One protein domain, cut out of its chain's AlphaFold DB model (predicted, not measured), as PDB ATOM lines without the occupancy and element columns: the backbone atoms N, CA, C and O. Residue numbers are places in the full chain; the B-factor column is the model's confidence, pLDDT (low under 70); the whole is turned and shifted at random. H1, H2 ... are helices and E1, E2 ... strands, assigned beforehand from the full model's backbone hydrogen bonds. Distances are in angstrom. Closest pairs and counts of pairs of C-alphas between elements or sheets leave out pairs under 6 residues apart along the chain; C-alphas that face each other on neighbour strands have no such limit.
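Overview. This is residues 277 to 392 of the 404 residues of an uncharacterized protein of Magnetococcales bacterium (UniProt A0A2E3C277). A strongly twisted sheet of four strands has H1 and H2 packed over one face, making two layers, while the long helix H3 runs beside H1 and ends in a free arm, residues 381 to 392, that sticks out of the body. The printed part has 116 residues with three named helices and four named strands, in the order H1 E1 E2 H2 E3 E4 H3; the class is mixed. The antiparallel sheet has the order E1 E2 E4 E3. The whole is compact, with a radius of gyration of the C-alphas of 15.0 A, and spans 54 by 33 by 21 A.

Arrangement. Edge strand E1, residues 305 to 308, forms a hairpin with E2, residues 318 to 323; N 306 and O 320 are within hydrogen-bond range at 2.8 A. E2 is antiparallel to E4, residues 354 to 362, with N 321 and O 359 at 2.9 A. E4 bends by 54 degrees at residue 359 and forms a hairpin with edge strand E3, residues 345 to 351, with N 347 and O 358 at 2.9 A. H1, residues 277 to 295, is over E1 and E2 at a height over the sheet of 7.5 A; the closest C-alphas of H1 and E1 are Leu 286 and Ala 307, 5.5 A. H2, residues 326 to 340, is over E4 at 7.8 A. E2, H2 and E3 form a split strand-helix-strand unit, with E4 between its strands and a right-handed crossover. H3, residues 366 to 392, touches H1 at a shallow tilt of 24 degrees, closest at C-alphas 281 and 366, 5.5 A. In the three helices every O i to N i+4 pair is within range.

Along the chain. H1 begins at C-alpha 277 (273.379, 267.624, 234.767) and measures 26.3 A, H2 20.9 A and E4 23.5 A. H3 measures 39.0 A, ending at C-alpha 392 (279.880, 226.121, 253.234).

Size, cuts and confidence. The C-alphas farthest apart, Gly 353 and Gln 392, are 54.0 A apart. The printed part has no cut and no long link. Residues 312 to 313 have pLDDT under 70.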
ATOM      1  N   GLN A 277     273.032 267.717 233.348       76.81
ATOM      2  CA  GLN A 277     273.379 267.624 234.767       76.81
ATOM      3  C   GLN A 277     272.190 267.149 235.613       76.81
ATOM      4  O   GLN A 277     272.357 266.359 236.541       76.81
ATOM      5  N   GLN A 278     270.972 267.584 235.294       81.81
ATOM      6  CA  GLN A 278     269.759 267.128 235.979       81.81
ATOM      7  C   GLN A 278     269.471 265.635 235.724       81.81
ATOM      8  O   GLN A 278     269.134 264.896 236.657       81.81
ATOM      9  N   ALA A 279     269.679 265.159 234.492       78.69
ATOM     10  CA  ALA A 279     269.581 263.741 234.143       78.69
ATOM     11  C   ALA A 279     270.640 262.888 234.867       78.69
ATOM     12  O   ALA A 279     270.319 261.822 235.405       78.69
ATOM     13  N   GLU A 280     271.881 263.372 234.954       78.25
ATOM     14  CA  GLU A 280     272.967 262.730 235.704       78.25
ATOM     15  C   GLU A 280     272.651 262.642 237.198       78.25
ATOM     16  O   GLU A 280     272.732 261.564 237.790       78.25
ATOM     17  N   LYS A 281     272.225 263.753 237.809       83.00
ATOM     18  CA  LYS A 281     271.855 263.808 239.228       83.00
ATOM     19  C   LYS A 281     270.702 262.866 239.553       83.00
ATOM     20  O   LYS A 281     270.765 262.169 240.564       83.00
ATOM     21  N   LEU A 282     269.675 262.788 238.702       83.19
ATOM     22  CA  LEU A 282     268.566 261.852 238.905       83.19
ATOM     23  C   LEU A 282     269.021 260.395 238.769       83.19
ATOM     24  O   LEU A 282     268.657 259.562 239.598       83.19
ATOM     25  N   THR A 283     269.858 260.092 237.776       78.56
ATOM     26  CA  THR A 283     270.434 258.749 237.604       78.56
ATOM     27  C   THR A 283     271.254 258.343 238.834       78.56
ATOM     28  O   THR A 283     271.125 257.219 239.324       78.56
ATOM     29  N   SER A 284     272.033 259.270 239.395       78.75
ATOM     30  CA  SER A 284     272.772 259.077 240.649       78.75
ATOM     31  C   SER A 284     271.847 258.921 241.863       78.75
ATOM     32  O   SER A 284     272.082 258.036 242.685       78.75
ATOM     33  N   ALA A 285     270.764 259.705 241.960       82.38
ATOM     34  CA  ALA A 285     269.760 259.581 243.023       82.38
ATOM     35  C   ALA A 285     269.137 258.183 243.039       82.38
ATOM     36  O   ALA A 285     269.023 257.544 244.085       82.38
ATOM     37  N   LEU A 286     268.769 257.699 241.856       81.19
ATOM     38  CA  LEU A 286     268.214 256.373 241.656       81.19
ATOM     39  C   LEU A 286     269.258 255.305 242.024       81.19
ATOM     40  O   LEU A 286     268.933 254.345 242.731       81.19
ATOM     41  N   ALA A 287     270.523 255.441 241.587       76.00
ATOM     42  CA  ALA A 287     271.621 254.524 241.947       76.00
ATOM     43  C   ALA A 287     271.790 254.408 243.463       76.00
ATOM     44  O   ALA A 287     271.831 253.299 244.004       76.00
ATOM     45  N   MET A 288     271.793 255.555 244.139       81.00
ATOM     46  CA  MET A 288     271.849 255.623 245.589       81.00
ATOM     47  C   MET A 288     270.605 254.994 246.230       81.00
ATOM     48  O   MET A 288     270.755 254.241 247.180       81.00
ATOM     49  N   GLN A 289     269.398 255.190 245.683       85.31
ATOM     50  CA  GLN A 289     268.168 254.558 246.190       85.31
ATOM     51  C   GLN A 289     268.316 253.036 246.324       85.31
ATOM     52  O   GLN A 289     267.989 252.476 247.368       85.31
ATOM     53  N   GLY A 290     268.838 252.372 245.286       79.44
ATOM     54  CA  GLY A 290     269.056 250.923 245.298       79.44
ATOM     55  C   GLY A 290     270.115 250.489 246.317       79.44
ATOM     56  O   GLY A 290     269.898 249.535 247.061       79.44
ATOM     57  N   ALA A 291     271.236 251.215 246.395       80.12
ATOM     58  CA  ALA A 291     272.290 250.940 247.373       80.12
ATOM     59  C   ALA A 291     271.793 251.129 248.818       80.12
ATOM     60  O   ALA A 291     272.012 250.265 249.664       80.12
ATOM     61  N   MET A 292     271.057 252.210 249.083       83.38
ATOM     62  CA  MET A 292     270.492 252.532 250.394       83.38
ATOM     63  C   MET A 292     269.425 251.532 250.832       83.38
ATOM     64  O   MET A 292     269.434 251.091 251.980       83.38
ATOM     65  N   ALA A 293     268.531 251.145 249.918       83.81
ATOM     66  CA  ALA A 293     267.502 250.143 250.174       83.81
ATOM     67  C   ALA A 293     268.094 248.797 250.606       83.81
ATOM     68  O   ALA A 293     267.500 248.106 251.432       83.81
ATOM     69  N   ASN A 294     269.261 248.442 250.070       79.12
ATOM     70  CA  ASN A 294     269.957 247.213 250.409       79.12
ATOM     71  C   ASN A 294     270.772 247.345 251.704       79.12
ATOM     72  O   ASN A 294     270.602 246.542 252.621       79.12
ATOM     73  N   HIS A 295     271.629 248.366 251.787       80.88
ATOM     74  CA  HIS A 295     272.584 248.552 252.882       80.88
ATOM     75  C   HIS A 295     271.912 248.894 254.216       80.88
ATOM     76  O   HIS A 295     272.363 248.457 255.266       80.88
ATOM     77  N   HIS A 296     270.803 249.638 254.183       82.31
ATOM     78  CA  HIS A 296     270.053 250.027 255.382       82.31
ATOM     79  C   HIS A 296     268.730 249.269 255.521       82.31
ATOM     80  O   HIS A 296     267.828 249.746 256.206       82.31
ATOM     81  N   SER A 297     268.600 248.096 254.895       82.38
ATOM     82  CA  SER A 297     267.368 247.291 254.912       82.38
ATOM     83  C   SER A 297     266.879 246.930 256.323       82.38
ATOM     84  O   SER A 297     265.674 246.785 256.534       82.38
ATOM     85  N   GLU A 298     267.785 246.853 257.303       80.75
ATOM     86  CA  GLU A 298     267.471 246.614 258.721       80.75
ATOM     87  C   GLU A 298     266.799 247.809 259.418       80.75
ATOM     88  O   GLU A 298     266.133 247.648 260.441       80.75
ATOM     89  N   HIS A 299     266.970 249.018 258.882       80.81
ATOM     90  CA  HIS A 299     266.509 250.264 259.501       80.81
ATOM     91  C   HIS A 299     265.453 250.990 258.667       80.81
ATOM     92  O   HIS A 299     264.578 251.660 259.213       80.81
ATOM     93  N   ILE A 300     265.527 250.870 257.343       82.50
ATOM     94  CA  ILE A 300     264.673 251.579 256.396       82.50
ATOM     95  C   ILE A 300     264.222 250.585 255.339       82.50
ATOM     96  O   ILE A 300     265.028 249.975 254.636       82.50
ATOM     97  N   ARG A 301     262.905 250.437 255.187       82.06
ATOM     98  CA  ARG A 301     262.354 249.564 254.151       82.06
ATOM     99  C   ARG A 301     262.679 250.143 252.780       82.06
ATOM    100  O   ARG A 301     262.536 251.344 252.570       82.06
ATOM    101  N   SER A 302     262.992 249.276 251.819       78.00
ATOM    102  CA  SER A 302     263.255 249.666 250.425       78.00
ATOM    103  C   SER A 302     262.195 250.630 249.859       78.00
ATOM    104  O   SER A 302     262.534 251.669 249.301       78.00
ATOM    105  N   ALA A 303     260.909 250.367 250.124       82.69
ATOM    106  CA  ALA A 303     259.791 251.195 249.658       82.69
ATOM    107  C   ALA A 303     259.724 252.613 250.269       82.69
ATOM    108  O   ALA A 303     258.980 253.456 249.768       82.69
ATOM    109  N   GLN A 304     260.450 252.885 251.358       85.44
ATOM    110  CA  GLN A 304     260.500 254.221 251.960       85.44
ATOM    111  C   GLN A 304     261.450 255.150 251.208       85.44
ATOM    112  O   GLN A 304     261.227 256.359 251.226       85.44
ATOM    113  N   TRP A 305     262.471 254.609 250.542       87.56
ATOM    114  CA  TRP A 305     263.391 255.393 249.732       87.56
ATOM    115  C   TRP A 305     262.748 255.779 248.403       87.56
ATOM    116  O   TRP A 305     262.262 254.927 247.662       87.56
ATOM    117  N   GLN A 306     262.768 257.070 248.086       88.81
ATOM    118  CA  GLN A 306     262.209 257.630 246.861       88.81
ATOM    119  C   GLN A 306     263.199 258.609 246.235       88.81
ATOM    120  O   GLN A 306     263.538 259.620 246.853       88.81
ATOM    121  N   ALA A 307     263.633 258.339 245.005       86.56
ATOM    122  CA  ALA A 307     264.295 259.349 244.192       86.56
ATOM    123  C   ALA A 307     263.260 260.371 243.695       86.56
ATOM    124  O   ALA A 307     262.172 260.008 243.245       86.56
ATOM    125  N   HIS A 308     263.598 261.652 243.782       85.25
ATOM    126  CA  HIS A 308     262.773 262.750 243.301       85.25
ATOM    127  C   HIS A 308     263.538 263.555 242.260       85.25
ATOM    128  O   HIS A 308     264.717 263.843 242.444       85.25
ATOM    129  N   THR A 309     262.848 263.993 241.212       80.38
ATOM    130  CA  THR A 309     263.393 264.820 240.119       80.38
ATOM    131  C   THR A 309     263.614 266.286 240.513       80.38
ATOM    132  O   THR A 309     263.921 267.109 239.665       80.38
ATOM    133  N   GLY A 310     263.427 266.633 241.789       77.44
ATOM    134  CA  GLY A 310     263.336 268.021 242.252       77.44
ATOM    135  C   GLY A 310     261.939 268.653 242.106       77.44
ATOM    136  O   GLY A 310     260.996 268.032 241.618       77.44
ATOM    137  N   THR A 311     261.784 269.864 242.637       71.94
ATOM    138  CA  THR A 311     260.604 270.754 242.563       71.94
ATOM    139  C   THR A 311     261.086 272.203 242.483       71.94
ATOM    140  O   THR A 311     262.260 272.448 242.729       71.94
ATOM    141  N   GLU A 312     260.218 273.192 242.250       61.06
ATOM    142  CA  GLU A 312     260.627 274.611 242.325       61.06
ATOM    143  C   GLU A 312     261.303 274.981 243.661       61.06
ATOM    144  O   GLU A 312     262.238 275.776 243.682       61.06
ATOM    145  N   ALA A 313     260.890 274.362 244.774       62.16
ATOM    146  CA  ALA A 313     261.465 274.607 246.100       62.16
ATOM    147  C   ALA A 313     262.754 273.808 246.381       62.16
ATOM    148  O   ALA A 313     263.524 274.152 247.271       62.16
ATOM    149  N   THR A 314     262.980 272.717 245.650       70.25
ATOM    150  CA  THR A 314     264.174 271.856 245.739       70.25
ATOM    151  C   THR A 314     264.557 271.449 244.321       70.25
ATOM    152  O   THR A 314     264.236 270.339 243.903       70.25
ATOM    153  N   PRO A 315     265.168 272.358 243.540       72.38
ATOM    154  CA  PRO A 315     265.307 272.190 242.093       72.38
ATOM    155  C   PRO A 315     266.254 271.057 241.704       72.38
ATOM    156  O   PRO A 315     266.183 270.568 240.585       72.38
ATOM    157  N   ASN A 316     267.114 270.613 242.624       81.75
ATOM    158  CA  ASN A 316     268.017 269.503 242.375       81.75
ATOM    159  C   ASN A 316     267.357 268.149 242.699       81.75
ATOM    160  O   ASN A 316     266.615 268.033 243.689       81.75
ATOM    161  N   PRO A 317     267.665 267.094 241.922       86.44
ATOM    162  CA  PRO A 317     267.239 265.749 242.228       86.44
ATOM    163  C   PRO A 317     267.828 265.332 243.570       86.44
ATOM    164  O   PRO A 317     268.952 265.687 243.925       86.44
ATOM    165  N   HIS A 318     267.044 264.591 244.336       89.00
ATOM    166  CA  HIS A 318     267.411 264.182 245.682       89.00
ATOM    167  C   HIS A 318     266.807 262.822 245.993       89.00
ATOM    168  O   HIS A 318     265.806 262.407 245.403       89.00
ATOM    169  N   LEU A 319     267.418 262.127 246.943       90.62
ATOM    170  CA  LEU A 319     266.868 260.911 247.517       90.62
ATOM    171  C   LEU A 319     266.209 261.264 248.849       90.62
ATOM    172  O   LEU A 319     266.781 262.012 249.638       90.62
ATOM    173  N   ARG A 320     265.008 260.750 249.113       92.38
ATOM    174  CA  ARG A 320     264.324 260.970 250.393       92.38
ATOM    175  C   ARG A 320     263.748 259.693 250.983       92.38
ATOM    176  O   ARG A 320     263.337 258.809 250.237       92.38
ATOM    177  N   ALA A 321     263.667 259.636 252.308       92.81
ATOM    178  CA  ALA A 321     262.939 258.607 253.048       92.81
ATOM    179  C   ALA A 321     262.044 259.239 254.116       92.81
ATOM    180  O   ALA A 321     262.497 260.107 254.858       92.81
ATOM    181  N   TYR A 322     260.784 258.804 254.186       90.69
ATOM    182  CA  TYR A 322     259.799 259.322 255.141       90.69
ATOM    183  C   TYR A 322     259.759 258.509 256.436       90.69
ATOM    184  O   TYR A 322     259.793 257.273 256.416       90.69
ATOM    185  N   PHE A 323     259.591 259.221 257.546       89.75
ATOM    186  CA  PHE A 323     259.533 258.696 258.904       89.75
ATOM    187  C   PHE A 323     258.350 259.307 259.659       89.75
ATOM    188  O   PHE A 323     257.973 260.458 259.438       89.75
ATOM    189  N   GLY A 324     257.761 258.519 260.558       87.31
ATOM    190  CA  GLY A 324     256.657 258.973 261.408       87.31
ATOM    191  C   GLY A 324     257.100 259.781 262.631       87.31
ATOM    192  O   GLY A 324     256.255 260.381 263.280       87.31
ATOM    193  N   ASP A 325     258.397 259.795 262.941       92.69
ATOM    194  CA  ASP A 325     258.959 260.402 264.148       92.69
ATOM    195  C   ASP A 325     260.138 261.326 263.802       92.69
ATOM    196  O   ASP A 325     261.016 260.961 263.010       92.69
ATOM    197  N   ALA A 326     260.140 262.528 264.384       94.69
ATOM    198  CA  ALA A 326     261.120 263.573 264.100       94.69
ATOM    199  C   ALA A 326     262.519 263.216 264.616       94.69
ATOM    200  O   ALA A 326     263.500 263.337 263.879       94.69
ATOM    201  N   ASP A 327     262.604 262.736 265.859       95.06
ATOM    202  CA  ASP A 327     263.867 262.370 266.505       95.06
ATOM    203  C   ASP A 327     264.537 261.212 265.764       95.06
ATOM    204  O   ASP A 327     265.755 261.202 265.556       95.06
ATOM    205  N   TYR A 328     263.742 260.235 265.330       92.94
ATOM    206  CA  TYR A 328     264.217 259.120 264.529       92.94
ATOM    207  C   TYR A 328     264.731 259.584 263.164       92.94
ATOM    208  O   TYR A 328     265.824 259.185 262.765       92.94
ATOM    209  N   ALA A 329     264.008 260.473 262.473       93.44
ATOM    210  CA  ALA A 329     264.455 261.031 261.198       93.44
ATOM    211  C   ALA A 329     265.781 261.801 261.331       93.44
ATOM    212  O   ALA A 329     266.671 261.635 260.499       93.44
ATOM    213  N   GLN A 330     265.956 262.595 262.392       95.56
ATOM    214  CA  GLN A 330     267.206 263.323 262.650       95.56
ATOM    215  C   GLN A 330     268.383 262.385 262.925       95.56
ATOM    216  O   GLN A 330     269.451 262.529 262.325       95.56
ATOM    217  N   LYS A 331     268.187 261.383 263.791       93.38
ATOM    218  CA  LYS A 331     269.206 260.354 264.058       93.38
ATOM    219  C   LYS A 331     269.563 259.591 262.791       93.38
ATOM    220  O   LYS A 331     270.734 259.297 262.562       93.38
ATOM    221  N   MET A 332     268.567 259.306 261.955       92.69
ATOM    222  CA  MET A 332     268.778 258.610 260.698       92.69
ATOM    223  C   MET A 332     269.548 259.464 259.687       92.69
ATOM    224  O   MET A 332     270.452 258.946 259.044       92.69
ATOM    225  N   ALA A 333     269.273 260.767 259.589       93.50
ATOM    226  CA  ALA A 333     270.047 261.678 258.744       93.50
ATOM    227  C   ALA A 333     271.537 261.684 259.139       93.50
ATOM    228  O   ALA A 333     272.414 261.517 258.289       93.50
ATOM    229  N   ALA A 334     271.828 261.777 260.441       92.44
ATOM    230  CA  ALA A 334     273.198 261.708 260.947       92.44
ATOM    231  C   ALA A 334     273.852 260.340 260.675       92.44
ATOM    232  O   ALA A 334     274.998 260.276 260.231       92.44
ATOM    233  N   HIS A 335     273.117 259.246 260.901       90.81
ATOM    234  CA  HIS A 335     273.595 257.889 260.642       90.81
ATOM    235  C   HIS A 335     273.922 257.671 259.160       90.81
ATOM    236  O   HIS A 335     275.019 257.221 258.840       90.81
ATOM    237  N   VAL A 336     273.006 258.031 258.258       89.38
ATOM    238  CA  VAL A 336     273.202 257.917 256.806       89.38
ATOM    239  C   VAL A 336     274.390 258.759 256.354       89.38
ATOM    240  O   VAL A 336     275.236 258.254 255.617       89.38
ATOM    241  N   SER A 337     274.514 259.996 256.845       91.12
ATOM    242  CA  SER A 337     275.662 260.854 256.521       91.12
ATOM    243  C   SER A 337     276.985 260.217 256.928       91.12
ATOM    244  O   SER A 337     277.934 260.176 256.150       91.12
ATOM    245  N   HIS A 338     277.037 259.672 258.144       88.81
ATOM    246  CA  HIS A 338     278.238 259.045 258.677       88.81
ATOM    247  C   HIS A 338     278.618 257.761 257.926       88.81
ATOM    248  O   HIS A 338     279.790 257.557 257.632       88.81
ATOM    249  N   GLN A 339     277.641 256.909 257.610       84.19
ATOM    250  CA  GLN A 339     277.884 255.617 256.961       84.19
ATOM    251  C   GLN A 339     278.220 255.750 255.474       84.19
ATOM    252  O   GLN A 339     279.044 255.003 254.959       84.19
ATOM    253  N   THR A 340     277.582 256.689 254.776       82.44
ATOM    254  CA  THR A 340     277.729 256.824 253.318       82.44
ATOM    255  C   THR A 340     278.766 257.863 252.911       82.44
ATOM    256  O   THR A 340     279.158 257.900 251.748       82.44
ATOM    257  N   GLY A 341     279.157 258.760 253.823       85.56
ATOM    258  CA  GLY A 341     279.954 259.946 253.509       85.56
ATOM    259  C   GLY A 341     279.213 260.995 252.669       85.56
ATOM    260  O   GLY A 341     279.792 262.033 252.365       85.56
ATOM    261  N   VAL A 342     277.955 260.754 252.280       85.56
ATOM    262  CA  VAL A 342     277.112 261.697 251.534       85.56
ATOM    263  C   VAL A 342     276.243 262.466 252.516       85.56
ATOM    264  O   VAL A 342     275.588 261.860 253.357       85.56
ATOM    265  N   GLU A 343     276.201 263.791 252.398       90.75
ATOM    266  CA  GLU A 343     275.377 264.623 253.271       90.75
ATOM    267  C   GLU A 343     273.892 264.231 253.188       90.75
ATOM    268  O   GLU A 343     273.284 264.200 252.115       90.75
ATOM    269  N   ALA A 344     273.307 263.932 254.345       92.12
ATOM    270  CA  ALA A 344     271.892 263.679 254.523       92.12
ATOM    271  C   ALA A 344     271.352 264.621 255.602       92.12
ATOM    272  O   ALA A 344     271.856 264.668 256.725       92.12
ATOM    273  N   VAL A 345     270.298 265.354 255.266       93.75
ATOM    274  CA  VAL A 345     269.693 266.370 256.123       93.75
ATOM    275  C   VAL A 345     268.297 265.949 256.560       93.75
ATOM    276  O   VAL A 345     267.562 265.272 255.840       93.75
ATOM    277  N   TYR A 346     267.917 266.364 257.762       94.69
ATOM    278  CA  TYR A 346     266.537 266.271 258.217       94.69
ATOM    279  C   TYR A 346     265.696 267.361 257.545       94.69
ATOM    280  O   TYR A 346     266.081 268.530 257.530       94.69
ATOM    281  N   ALA A 347     264.530 266.985 257.028       93.12
ATOM    282  CA  ALA A 347     263.566 267.905 256.441       93.12
ATOM    283  C   ALA A 347     262.134 267.547 256.857       93.12
ATOM    284  O   ALA A 347     261.854 266.455 257.360       93.12
ATOM    285  N   THR A 348     261.209 268.480 256.633       92.69
ATOM    286  CA  THR A 348     259.777 268.275 256.872       92.69
ATOM    287  C   THR A 348     258.957 268.672 255.655       92.69
ATOM    288  O   THR A 348     259.380 269.501 254.847       92.69
ATOM    289  N   LYS A 349     257.784 268.058 255.504       88.56
ATOM    290  CA  LYS A 349     256.801 268.425 254.484       88.56
ATOM    291  C   LYS A 349     255.398 268.322 255.056       88.56
ATOM    292  O   LYS A 349     255.028 267.282 255.588       88.56
ATOM    293  N   GLU A 350     254.609 269.373 254.881       89.31
ATOM    294  CA  GLU A 350     253.184 269.355 255.206       89.31
ATOM    295  C   GLU A 350     252.395 268.636 254.107       89.31
ATOM    296  O   GLU A 350     252.465 268.998 252.929       89.31
ATOM    297  N   VAL A 351     251.633 267.608 254.487       84.62
ATOM    298  CA  VAL A 351     250.729 266.875 253.594       84.62
ATOM    299  C   VAL A 351     249.383 266.732 254.290       84.62
ATOM    300  O   VAL A 351     249.282 266.086 255.326       84.62
ATOM    301  N   ASN A 352     248.338 267.345 253.726       89.94
ATOM    302  CA  ASN A 352     246.978 267.333 254.284       89.94
ATOM    303  C   ASN A 352     246.902 267.791 255.759       89.94
ATOM    304  O   ASN A 352     246.116 267.256 256.537       89.94
ATOM    305  N   GLY A 353     247.729 268.770 256.145       88.00
ATOM    306  CA  GLY A 353     247.790 269.295 257.516       88.00
ATOM    307  C   GLY A 353     248.515 268.390 258.519       88.00
ATOM    308  O   GLY A 353     248.389 268.604 259.722       88.00
ATOM    309  N   GLN A 354     249.231 267.368 258.041       89.50
ATOM    310  CA  GLN A 354     250.141 266.558 258.844       89.50
ATOM    311  C   GLN A 354     251.589 266.809 258.423       89.50
ATOM    312  O   GLN A 354     251.932 266.690 257.240       89.50
ATOM    313  N   THR A 355     252.450 267.067 259.407       92.44
ATOM    314  CA  THR A 355     253.896 267.149 259.212       92.44
ATOM    315  C   THR A 355     254.463 265.755 258.969       92.44
ATOM    316  O   THR A 355     254.383 264.876 259.825       92.44
ATOM    317  N   GLN A 356     255.065 265.543 257.804       92.50
ATOM    318  CA  GLN A 356     255.865 264.360 257.519       92.50
ATOM    319  C   GLN A 356     257.339 264.677 257.750       92.50
ATOM    320  O   GLN A 356     257.852 265.673 257.233       92.50
ATOM    321  N   HIS A 357     258.025 263.812 258.488       94.12
ATOM    322  CA  HIS A 357     259.457 263.914 258.741       94.12
ATOM    323  C   HIS A 357     260.215 263.106 257.695       94.12
ATOM    324  O   HIS A 357     259.789 262.010 257.326       94.12
ATOM    325  N   MET A 358     261.333 263.624 257.196       94.56
ATOM    326  CA  MET A 358     262.123 262.903 256.206       94.56
ATOM    327  C   MET A 358     263.619 263.106 256.375       94.56
ATOM    328  O   MET A 358     264.080 264.132 256.872       94.56
ATOM    329  N   VAL A 359     264.362 262.113 255.903       93.75
ATOM    330  CA  VAL A 359     265.778 262.249 255.567       93.75
ATOM    331  C   VAL A 359     265.851 262.605 254.091       93.75
ATOM    332  O   VAL A 359     265.229 261.924 253.277       93.75
ATOM    333  N   LEU A 360     266.585 263.659 253.756       92.31
ATOM    334  CA  LEU A 360     266.807 264.133 252.398       92.31
ATOM    335  C   LEU A 360     268.306 264.114 252.104       92.31
ATOM    336  O   LEU A 360     269.098 264.653 252.863       92.31
ATOM    337  N   MET A 361     268.693 263.495 250.998       90.94
ATOM    338  CA  MET A 361     270.065 263.446 250.504       90.94
ATOM    339  C   MET A 361     270.129 264.232 249.194       90.94
ATOM    340  O   MET A 361     269.576 263.765 248.188       90.94
ATOM    341  N   PRO A 362     270.741 265.424 249.184       86.44
ATOM    342  CA  PRO A 362     270.954 266.185 247.961       86.44
ATOM    343  C   PRO A 362     271.918 265.452 247.021       86.44
ATOM    344  O   PRO A 362     272.898 264.854 247.463       86.44
ATOM    345  N   MET A 363     271.672 265.524 245.712       85.44
ATOM    346  CA  MET A 363     272.587 264.986 244.693       85.44
ATOM    347  C   MET A 363     273.426 266.096 244.061       85.44
ATOM    348  O   MET A 363     273.588 266.154 242.845       85.44
ATOM    349  N   ASP A 364     273.945 267.012 244.878       80.31
ATOM    350  CA  ASP A 364     274.683 268.178 244.380       80.31
ATOM    351  C   ASP A 364     276.038 267.797 243.764       80.31
ATOM    352  O   ASP A 364     276.500 268.472 242.846       80.31
ATOM    353  N   ASN A 365     276.625 266.673 244.195       79.00
ATOM    354  CA  ASN A 365     277.843 266.098 243.624       79.00
ATOM    355  C   ASN A 365     277.600 264.644 243.152       79.00
ATOM    356  O   ASN A 365     277.779 263.703 243.934       79.00
ATOM    357  N   PRO A 366     277.183 264.434 241.889       71.44
ATOM    358  CA  PRO A 366     276.831 263.110 241.381       71.44
ATOM    359  C   PRO A 366     278.018 262.136 241.359       71.44
ATOM    360  O   PRO A 366     277.809 260.949 241.590       71.44
ATOM    361  N   GLU A 367     279.252 262.604 241.149       70.94
ATOM    362  CA  GLU A 367     280.443 261.742 241.161       70.94
ATOM    363  C   GLU A 367     280.722 261.172 242.554       70.94
ATOM    364  O   GLU A 367     280.979 259.974 242.708       70.94
ATOM    365  N   HIS A 368     280.634 262.019 243.582       77.12
ATOM    366  CA  HIS A 368     280.815 261.601 244.968       77.12
ATOM    367  C   HIS A 368     279.749 260.578 245.382       77.12
ATOM    368  O   HIS A 368     280.070 259.519 245.925       77.12
ATOM    369  N   VAL A 369     278.490 260.847 245.032       76.69
ATOM    370  CA  VAL A 369     277.361 259.935 245.253       76.69
ATOM    371  C   VAL A 369     277.590 258.601 244.539       76.69
ATOM    372  O   VAL A 369     277.417 257.540 245.138       76.69
ATOM    373  N   GLN A 370     278.007 258.627 243.272       71.25
ATOM    374  CA  GLN A 370     278.274 257.412 242.504       71.25
ATOM    375  C   GLN A 370     279.389 256.582 243.135       71.25
ATOM    376  O   GLN A 370     279.195 255.383 243.339       71.25
ATOM    377  N   ARG A 371     280.515 257.208 243.497       78.44
ATOM    378  CA  ARG A 371     281.640 256.541 244.162       78.44
ATOM    379  C   ARG A 371     281.191 255.844 245.444       78.44
ATOM    380  O   ARG A 371     281.456 254.654 245.610       78.44
ATOM    381  N   ASN A 372     280.446 256.540 246.299       78.00
ATOM    382  CA  ASN A 372     279.981 255.974 247.565       78.00
ATOM    383  C   ASN A 372     278.956 254.850 247.332       78.00
ATOM    384  O   ASN A 372     279.046 253.800 247.963       78.00
ATOM    385  N   SER A 373     278.072 254.982 246.335       75.62
ATOM    386  CA  SER A 373     277.141 253.907 245.953       75.62
ATOM    387  C   SER A 373     277.846 252.643 245.438       75.62
ATOM    388  O   SER A 373     277.333 251.532 245.600       75.62
ATOM    389  N   MET A 374     279.000 252.785 244.772       75.31
ATOM    390  CA  MET A 374     279.804 251.645 244.325       75.31
ATOM    391  C   MET A 374     280.487 250.970 245.511       75.31
ATOM    392  O   MET A 374     280.432 249.746 245.602       75.31
ATOM    393  N   MET A 375     281.073 251.750 246.427       80.00
ATOM    394  CA  MET A 375     281.713 251.215 247.634       80.00
ATOM    395  C   MET A 375     280.718 250.412 248.479       80.00
ATOM    396  O   MET A 375     280.980 249.253 248.779       80.00
ATOM    397  N   MET A 376     279.516 250.944 248.721       79.62
ATOM    398  CA  MET A 376     278.468 250.225 249.463       79.62
ATOM    399  C   MET A 376     278.071 248.896 248.802       79.62
ATOM    400  O   MET A 376     277.853 247.895 249.482       79.62
ATOM    401  N   ARG A 377     277.990 248.860 247.465       76.94
ATOM    402  CA  ARG A 377     277.698 247.624 246.720       76.94
ATOM    403  C   ARG A 377     278.844 246.616 246.803       76.94
ATOM    404  O   ARG A 377     278.580 245.420 246.913       76.94
ATOM    405  N   GLN A 378     280.093 247.078 246.752       80.62
ATOM    406  CA  GLN A 378     281.267 246.219 246.922       80.62
ATOM    407  C   GLN A 378     281.321 245.626 248.330       80.62
ATOM    408  O   GLN A 378     281.505 244.417 248.465       80.62
ATOM    409  N   ASP A 379     281.090 246.441 249.358       79.19
ATOM    410  CA  ASP A 379     281.050 245.988 250.748       79.19
ATOM    411  C   ASP A 379     279.949 244.944 250.952       79.19
ATOM    412  O   ASP A 379     280.192 243.883 251.533       79.19
ATOM    413  N   GLN A 380     278.763 245.176 250.382       78.69
ATOM    414  CA  GLN A 380     277.668 244.211 250.419       78.69
ATOM    415  C   GLN A 380     278.034 242.892 249.717       78.69
ATOM    416  O   GLN A 380     277.799 241.814 250.268       78.69
ATOM    417  N   ALA A 381     278.634 242.952 248.526       79.00
ATOM    418  CA  ALA A 381     279.079 241.761 247.801       79.00
ATOM    419  C   ALA A 381     280.135 240.970 248.595       79.00
ATOM    420  O   ALA A 381     280.079 239.740 248.650       79.00
ATOM    421  N   GLN A 382     281.063 241.656 249.268       84.62
ATOM    422  CA  GLN A 382     282.048 241.014 250.138       84.62
ATOM    423  C   GLN A 382     281.398 240.362 251.364       84.62
ATOM    424  O   GLN A 382     281.768 239.243 251.726       84.62
ATOM    425  N   GLN A 383     280.424 241.021 251.996       84.12
ATOM    426  CA  GLN A 383     279.681 240.453 253.125       84.12
ATOM    427  C   GLN A 383     278.910 239.192 252.714       84.12
ATOM    428  O   GLN A 383     279.006 238.173 253.398       84.12
ATOM    429  N   GLN A 384     278.222 239.219 251.568       83.62
ATOM    430  CA  GLN A 384     277.525 238.048 251.024       83.62
ATOM    431  C   GLN A 384     278.491 236.900 250.715       83.62
ATOM    432  O   GLN A 384     278.225 235.755 251.076       83.62
ATOM    433  N   ALA A 385     279.646 237.194 250.109       85.69
ATOM    434  CA  ALA A 385     280.668 236.186 249.843       85.69
ATOM    435  C   ALA A 385     281.186 235.533 251.136       85.69
ATOM    436  O   ALA A 385     281.315 234.309 251.195       85.69
ATOM    437  N   ARG A 386     281.420 236.320 252.197       90.00
ATOM    438  CA  ARG A 386     281.823 235.799 253.516       90.00
ATOM    439  C   ARG A 386     280.740 234.928 254.151       90.00
ATOM    440  O   ARG A 386     281.061 233.872 254.684       90.00
ATOM    441  N   GLN A 387     279.471 235.333 254.069       87.38
ATOM    442  CA  GLN A 387     278.350 234.537 254.582       87.38
ATOM    443  C   GLN A 387     278.222 233.198 253.847       87.38
ATOM    444  O   GLN A 387     278.079 232.163 254.495       87.38
ATOM    445  N   MET A 388     278.347 233.189 252.516       86.62
ATOM    446  CA  MET A 388     278.331 231.947 251.736       86.62
ATOM    447  C   MET A 388     279.506 231.028 252.089       86.62
ATOM    448  O   MET A 388     279.318 229.820 252.214       86.62
ATOM    449  N   GLN A 389     280.709 231.577 252.291       88.12
ATOM    450  CA  GLN A 389     281.869 230.792 252.727       88.12
ATOM    451  C   GLN A 389     281.670 230.197 254.127       88.12
ATOM    452  O   GLN A 389     281.980 229.026 254.334       88.12
ATOM    453  N   ALA A 390     281.116 230.965 255.070       85.81
ATOM    454  CA  ALA A 390     280.810 230.478 256.413       85.81
ATOM    455  C   ALA A 390     279.773 229.339 256.383       85.81
ATOM    456  O   ALA A 390     279.991 228.296 256.994       85.81
ATOM    457  N   GLN A 391     278.704 229.483 255.591       85.00
ATOM    458  CA  GLN A 391     277.693 228.432 255.411       85.00
ATOM    459  C   GLN A 391     278.283 227.158 254.786       85.00
ATOM    460  O   GLN A 391     277.958 226.053 255.213       85.00
ATOM    461  N   GLN A 392     279.188 227.282 253.810       82.50
ATOM    462  CA  GLN A 392     279.880 226.121 253.234       82.50
ATOM    463  C   GLN A 392     280.791 225.419 254.256       82.50
ATOM    464  O   GLN A 392     280.884 224.188 254.258       82.50
TER     465      GLN A 392